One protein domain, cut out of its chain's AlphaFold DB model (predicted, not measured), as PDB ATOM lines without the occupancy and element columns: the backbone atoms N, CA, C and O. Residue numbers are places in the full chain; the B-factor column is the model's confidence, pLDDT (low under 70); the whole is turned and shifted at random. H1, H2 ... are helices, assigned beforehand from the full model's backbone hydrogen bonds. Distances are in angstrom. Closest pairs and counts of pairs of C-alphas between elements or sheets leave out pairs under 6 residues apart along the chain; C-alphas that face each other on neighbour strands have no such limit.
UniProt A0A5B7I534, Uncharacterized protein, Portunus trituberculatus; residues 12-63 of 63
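This is residues 12 to 63 of the 63 residues of an uncharacterized protein of Portunus trituberculatus (UniProt A0A5B7I534). Two helices, H2 and H3, make an open, flat V whose corner is the link of residues 34 to 37, and the short helix H1 packs on the far end of the shorter arm, H2. The longer arm, H3, sticks out with residues 46 to 62, and the space between the two arms is empty away from the corner. The printed part has 52 residues with three named helices, in the order H1, H2, H3, and no named strand; the class is all helix. The whole is loose, with a radius of gyration of the C-alphas of 13.6 A, and the C-alphas span 39 by 30 by 11 A along their three main axes.

The printed part begins with H1, residues 12 to 16, whose first C-alpha, that of Asn 12, is at (78.843, 93.835, 101.357). After a tight link of 2 residues comes H2, residues 19 to 33, 21.4 A from first to last C-alpha. It begins at C-alpha 19 at (69.604, 102.412, 99.790). A tight link of 4 residues joins it to H3, residues 38 to 62, the longest helix with 25 residues and 37.2 A from first to last C-alpha. Its last C-alpha, that of Thr 62, is at (49.178, 98.476, 85.845).

H1 touches H2, with 8 pairs of C-alphas within 8 A. The closest C-alphas of the two are those of Tyr 15 and Gly 21, 3.7 A apart, and H2 touches H1 with residues 21 to 25 alone. H2 and H3 are close but not clearly touching, with 2 pairs of C-alphas within 8 A. Their closest C-alphas are those of Asp 31 and Arg 41, 7.4 A apart. The two helices run opposite ways at a steep tilt of 43 degrees, and their centres are 15.4 A apart. H1 and H3 are apart. Each O i to N i+4 pair inside H1 and H2 is within hydrogen-bond range, and in H3 20 of 21 are.

The two C-alphas farthest apart are those of Gly 36 and Asp 63, 41.4 A. Asn 12 and Asp 63, the first and last printed residues, have C-alphas 34.4 A apart, and Asp 63 is the chain's last residue. The printed part has no cut, and both links are tight. Residues 35 to 40, of which 38 to 40 belong to H3, stand free, and so do residues 46 to 63, of which 46 to 62 belong to H3. The mean pLDDT of the printed part is 79.2; it is under 70 at residues 12 to 15, residues 34 to 39 and residue 63.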
ATOM      1  N   ASN A  12      80.011  93.879 102.242       62.38
ATOM      2  CA  ASN A  12      78.843  93.835 101.357       62.38
ATOM      3  C   ASN A  12      77.528  93.905 102.126       62.38
ATOM      4  O   ASN A  12      76.565  94.491 101.643       62.38
ATOM      5  N   ARG A  13      77.491  93.378 103.351       64.69
ATOM      6  CA  ARG A  13      76.317  93.484 104.219       64.69
ATOM      7  C   ARG A  13      75.968  94.939 104.551       64.69
ATOM      8  O   ARG A  13      74.803  95.307 104.450       64.69
ATOM      9  N   ARG A  14      76.970  95.785 104.826       64.38
ATOM     10  CA  ARG A  14      76.767  97.231 105.060       64.38
ATOM     11  C   ARG A  14      76.259  97.956 103.815       64.38
ATOM     12  O   ARG A  14      75.506  98.922 103.926       64.38
ATOM     13  N   TYR A  15      76.641  97.481 102.629       68.31
ATOM     14  CA  TYR A  15      76.090  97.995 101.381       68.31
ATOM     15  C   TYR A  15      74.620  97.587 101.198       68.31
ATOM     16  O   TYR A  15      73.826  98.381 100.723       68.31
ATOM     17  N   ILE A  16      74.196  96.408 101.652       77.94
ATOM     18  CA  ILE A  16      72.800  95.958 101.497       77.94
ATOM     19  C   ILE A  16      71.843  96.671 102.475       77.94
ATOM     20  O   ILE A  16      70.657  96.812 102.191       77.94
ATOM     21  N   GLU A  17      72.354  97.159 103.607       80.62
ATOM     22  CA  GLU A  17      71.558  97.762 104.688       80.62
ATOM     23  C   GLU A  17      71.054  99.183 104.392       80.62
ATOM     24  O   GLU A  17      70.102  99.641 105.021       80.62
ATOM     25  N   THR A  18      71.658  99.891 103.435       84.00
ATOM     26  CA  THR A  18      71.248 101.258 103.087       84.00
ATOM     27  C   THR A  18      70.913 101.371 101.599       84.00
ATOM     28  O   THR A  18      71.597 100.772 100.770       84.00
ATOM     29  N   PRO A  19      69.918 102.192 101.206       81.31
ATOM     30  CA  PRO A  19      69.604 102.412  99.790       81.31
ATOM     31  C   PRO A  19      70.806 102.911  98.971       81.31
ATOM     32  O   PRO A  19      70.982 102.542  97.809       81.31
ATOM     33  N   VAL A  20      71.660 103.733  99.591       84.50
ATOM     34  CA  VAL A  20      72.913 104.229  99.000       84.50
ATOM     35  C   VAL A  20      73.915 103.092  98.813       84.50
ATOM     36  O   VAL A  20      74.533 102.978  97.754       84.50
ATOM     37  N   GLY A  21      74.053 102.225  99.814       85.44
ATOM     38  CA  GLY A  21      74.909 101.056  99.725       85.44
ATOM     39  C   GLY A  21      74.463 100.087  98.627       85.44
ATOM     40  O   GLY A  21      75.307  99.594  97.889       85.44
ATOM     41  N   LEU A  22      73.155  99.875  98.444       83.25
ATOM     42  CA  LEU A  22      72.629  98.971  97.416       83.25
ATOM     43  C   LEU A  22      72.967  99.461  96.008       83.25
ATOM     44  O   LEU A  22      73.328  98.670  95.133       83.25
ATOM     45  N   ARG A  23      72.892 100.780  95.795       81.94
ATOM     46  CA  ARG A  23      73.357 101.409  94.552       81.94
ATOM     47  C   ARG A  23      74.840 101.150  94.319       81.94
ATOM     48  O   ARG A  23      75.200 100.689  93.241       81.94
ATOM     49  N   LYS A  24      75.668 101.381  95.337       83.12
ATOM     50  CA  LYS A  24      77.114 101.177  95.245       83.12
ATOM     51  C   LYS A  24      77.471  99.711  94.982       83.12
ATOM     52  O   LYS A  24      78.264  99.433  94.097       83.12
ATOM     53  N   LEU A  25      76.794  98.772  95.645       83.12
ATOM     54  CA  LEU A  25      76.952  97.338  95.397       83.12
ATOM     55  C   LEU A  25      76.597  96.964  93.953       83.12
ATOM     56  O   LEU A  25      77.283  96.158  93.336       83.12
ATOM     57  N   THR A  26      75.536  97.557  93.401       79.44
ATOM     58  CA  THR A  26      75.143  97.334  92.003       79.44
ATOM     59  C   THR A  26      76.223  97.838  91.045       79.44
ATOM     60  O   THR A  26      76.577  97.137  90.102       79.44
ATOM     61  N   GLU A  27      76.778  99.023  91.300       78.19
ATOM     62  CA  GLU A  27      77.871  99.596  90.506       78.19
ATOM     63  C   GLU A  27      79.154  98.764  90.603       78.19
ATOM     64  O   GLU A  27      79.737  98.439  89.572       78.19
ATOM     65  N   ASP A  28      79.538  98.335  91.804       79.56
ATOM     66  CA  ASP A  28      80.725  97.508  92.033       79.56
ATOM     67  C   ASP A  28      80.595  96.126  91.367       79.56
ATOM     68  O   ASP A  28      81.566  95.600  90.820       79.56
ATOM     69  N   ILE A  29      79.395  95.528  91.367       80.31
ATOM     70  CA  ILE A  29      79.120  94.258  90.671       80.31
ATOM     71  C   ILE A  29      79.257  94.430  89.155       80.31
ATOM     72  O   ILE A  29      79.840  93.570  88.495       80.31
ATOM     73  N   ILE A  30      78.737  95.527  88.600       74.94
ATOM     74  CA  ILE A  30      78.881  95.848  87.175       74.94
ATOM     75  C   ILE A  30      80.367  96.045  86.852       74.94
ATOM     76  O   ILE A  30      80.897  95.414  85.943       74.94
ATOM     77  N   ASP A  31      81.078  96.850  87.632       74.12
ATOM     78  CA  ASP A  31      82.487  97.142  87.383       74.12
ATOM     79  C   ASP A  31      83.364  95.895  87.480       74.12
ATOM     80  O   ASP A  31      84.241  95.694  86.642       74.12
ATOM     81  N   LYS A  32      83.095  95.015  88.448       79.38
ATOM     82  CA  LYS A  32      83.844  93.770  88.631       79.38
ATOM     83  C   LYS A  32      83.558  92.735  87.545       79.38
ATOM     84  O   LYS A  32      84.482  92.049  87.118       79.38
ATOM     85  N   ASN A  33      82.309  92.600  87.100       73.00
ATOM     86  CA  ASN A  33      81.949  91.622  86.068       73.00
ATOM     87  C   ASN A  33      82.408  92.044  84.666       73.00
ATOM     88  O   ASN A  33      82.597  91.187  83.805       73.00
ATOM     89  N   PHE A  34      82.616  93.344  84.444       67.94
ATOM     90  CA  PHE A  34      82.916  93.904  83.124       67.94
ATOM     91  C   PHE A  34      84.245  94.662  83.081       67.94
ATOM     92  O   PHE A  34      84.499  95.416  82.145       67.94
ATOM     93  N   SER A  35      85.136  94.426  84.050       69.19
ATOM     94  CA  SER A  35      86.437  95.101  84.141       69.19
ATOM     95  C   SER A  35      87.350  94.856  82.930       69.19
ATOM     96  O   SER A  35      88.300  95.605  82.728       69.19
ATOM     97  N   GLY A  36      87.084  93.815  82.132       69.69
ATOM     98  CA  GLY A  36      87.803  93.502  80.889       69.69
ATOM     99  C   GLY A  36      87.187  94.095  79.616       69.69
ATOM    100  O   GLY A  36      87.783  93.979  78.550       69.69
ATOM    101  N   PHE A  37      86.017  94.729  79.712       64.81
ATOM    102  CA  PHE A  37      85.226  95.169  78.566       64.81
ATOM    103  C   PHE A  37      84.830  96.647  78.720       64.81
ATOM    104  O   PHE A  37      83.739  96.992  79.177       64.81
ATOM    105  N   GLY A  38      85.757  97.540  78.353       68.06
ATOM    106  CA  GLY A  38      85.617  98.994  78.526       68.06
ATOM    107  C   GLY A  38      84.406  99.607  77.807       68.06
ATOM    108  O   GLY A  38      83.675 100.389  78.415       68.06
ATOM    109  N   ASP A  39      84.148  99.211  76.557       67.06
ATOM    110  CA  ASP A  39      82.996  99.699  75.776       67.06
ATOM    111  C   ASP A  39      81.669  99.073  76.230       67.06
ATOM    112  O   ASP A  39      80.613  99.712  76.249       67.06
ATOM    113  N   GLU A  40      81.718  97.821  76.674       71.00
ATOM    114  CA  GLU A  40      80.541  97.052  77.080       71.00
ATOM    115  C   GLU A  40      79.978  97.537  78.421       71.00
ATOM    116  O   GLU A  40      78.766  97.497  78.648       71.00
ATOM    117  N   ARG A  41      80.828  98.149  79.258       74.00
ATOM    118  CA  ARG A  41      80.426  98.864  80.476       74.00
ATOM    119  C   ARG A  41      79.438 100.000  80.189       74.00
ATOM    120  O   ARG A  41      78.480 100.197  80.942       74.00
ATOM    121  N   GLY A  42      79.643 100.743  79.098       76.69
ATOM    122  CA  GLY A  42      78.724 101.793  78.651       76.69
ATOM    123  C   GLY A  42      77.392 101.217  78.168       76.69
ATOM    124  O   GLY A  42      76.324 101.698  78.559       76.69
ATOM    125  N   SER A  43      77.455 100.143  77.380       78.81
ATOM    126  CA  SER A  43      76.284  99.431  76.857       78.81
ATOM    127  C   SER A  43      75.433  98.794  77.959       78.81
ATOM    128  O   SER A  43      74.209  98.902  77.928       78.81
ATOM    129  N   MET A  44      76.043  98.214  78.992       78.56
ATOM    130  CA  MET A  44      75.310  97.622  80.116       78.56
ATOM    131  C   MET A  44      74.671  98.656  81.027       78.56
ATOM    132  O   MET A  44      73.527  98.470  81.436       78.56
ATOM    133  N   ARG A  45      75.348  99.780  81.302       80.81
ATOM    134  CA  ARG A  45      74.711 100.900  82.014       80.81
ATOM    135  C   ARG A  45      73.465 101.384  81.271       80.81
ATOM    136  O   ARG A  45      72.431 101.604  81.898       80.81
ATOM    137  N   ARG A  46      73.537 101.491  79.937       85.25
ATOM    138  CA  ARG A  46      72.375 101.827  79.097       85.25
ATOM    139  C   ARG A  46      71.280 100.764  79.197       85.25
ATOM    140  O   ARG A  46      70.131 101.125  79.419       85.25
ATOM    141  N   LEU A  47      71.626  99.479  79.112       85.56
ATOM    142  CA  LEU A  47      70.662  98.380  79.212       85.56
ATOM    143  C   LEU A  47      69.933  98.358  80.564       85.56
ATOM    144  O   LEU A  47      68.715  98.204  80.607       85.56
ATOM    145  N   ILE A  48      70.657  98.557  81.668       84.19
ATOM    146  CA  ILE A  48      70.080  98.616  83.019       84.19
ATOM    147  C   ILE A  48      69.131  99.809  83.153       84.19
ATOM    148  O   ILE A  48      68.053  99.673  83.735       84.19
ATOM    149  N   ASN A  49      69.493 100.966  82.592       86.00
ATOM    150  CA  ASN A  49      68.613 102.135  82.580       86.00
ATOM    151  C   ASN A  49      67.331 101.875  81.779       86.00
ATOM    152  O   ASN A  49      66.249 102.138  82.295       86.00
ATOM    153  N   VAL A  50      67.437 101.282  80.585       89.56
ATOM    154  CA  VAL A  50      66.271 100.903  79.768       89.56
ATOM    155  C   VAL A  50      65.382  99.903  80.512       89.56
ATOM    156  O   VAL A  50      64.169 100.067  80.562       89.56
ATOM    157  N   GLN A  51      65.964  98.888  81.160       89.25
ATOM    158  CA  GLN A  51      65.197  97.920  81.946       89.25
ATOM    159  C   GLN A  51      64.468  98.580  83.129       89.25
ATOM    160  O   GLN A  51      63.334  98.212  83.443       89.25
ATOM    161  N   ARG A  52      65.109  99.548  83.796       89.44
ATOM    162  CA  ARG A  52      64.496 100.321  84.883       89.44
ATOM    163  C   ARG A  52      63.325 101.157  84.369       89.44
ATOM    164  O   ARG A  52      62.270 101.137  84.990       89.44
ATOM    165  N   GLU A  53      63.499 101.849  83.249       91.94
ATOM    166  CA  GLU A  53      62.450 102.668  82.635       91.94
ATOM    167  C   GLU A  53      61.247 101.817  82.216       91.94
ATOM    168  O   GLU A  53      60.118 102.131  82.585       91.94
ATOM    169  N   LEU A  54      61.488 100.669  81.573       93.69
ATOM    170  CA  LEU A  54      60.435  99.712  81.222       93.69
ATOM    171  C   LEU A  54      59.684  99.182  82.449       93.69
ATOM    172  O   LEU A  54      58.472  98.985  82.388       93.69
ATOM    173  N   ARG A  55      60.377  98.958  83.573       91.50
ATOM    174  CA  ARG A  55      59.730  98.563  84.831       91.50
ATOM    175  C   ARG A  55      58.824  99.672  85.363       91.50
ATOM    176  O   ARG A  55      57.686  99.376  85.705       91.50
ATOM    177  N   CYS A  56      59.311 100.912  85.407       87.75
ATOM    178  CA  CYS A  56      58.515 102.051  85.862       87.75
ATOM    179  C   CYS A  56      57.290 102.272  84.968       87.75
ATOM    180  O   CYS A  56      56.194 102.470  85.476       87.75
ATOM    181  N   MET A  57      57.450 102.179  83.644       90.50
ATOM    182  CA  MET A  57      56.328 102.258  82.706       90.50
ATOM    183  C   MET A  57      55.316 101.142  82.947       90.50
ATOM    184  O   MET A  57      54.120 101.407  82.982       90.50
ATOM    185  N   LYS A  58      55.783  99.905  83.154       91.19
ATOM    186  CA  LYS A  58      54.903  98.784  83.475       91.19
ATOM    187  C   LYS A  58      54.096  99.061  84.740       91.19
ATOM    188  O   LYS A  58      52.888  98.918  84.675       91.19
ATOM    189  N   GLU A  59      54.744  99.465  85.835       87.06
ATOM    190  CA  GLU A  59      54.069  99.800  87.100       87.06
ATOM    191  C   GLU A  59      52.988 100.868  86.892       87.06
ATOM    192  O   GLU A  59      51.845 100.622  87.250       87.06
ATOM    193  N   VAL A  60      53.310 101.973  86.209       84.69
ATOM    194  CA  VAL A  60      52.363 103.066  85.909       84.69
ATOM    195  C   VAL A  60      51.188 102.623  85.031       84.69
ATOM    196  O   VAL A  60      50.105 103.178  85.140       84.69
ATOM    197  N   MET A  61      51.387 101.650  84.138       85.00
ATOM    198  CA  MET A  61      50.321 101.124  83.274       85.00
ATOM    199  C   MET A  61      49.456 100.054  83.950       85.00
ATOM    200  O   MET A  61      48.422  99.683  83.400       85.00
ATOM    201  N   THR A  62      49.904  99.505  85.080       79.94
ATOM    202  CA  THR A  62      49.178  98.476  85.845       79.94
ATOM    203  C   THR A  62      48.495  98.999  87.111       79.94
ATOM    204  O   THR A  62      47.862  98.195  87.796       79.94
ATOM    205  N   ASP A  63      48.602 100.300  87.394       54.53
ATOM    206  CA  ASP A  63      47.807 101.046  88.388       54.53
ATOM    207  C   ASP A  63      46.552 101.650  87.726       54.53
ATOM    208  O   ASP A  63      45.461 101.575  88.336       54.53
TER     209      ASP A  63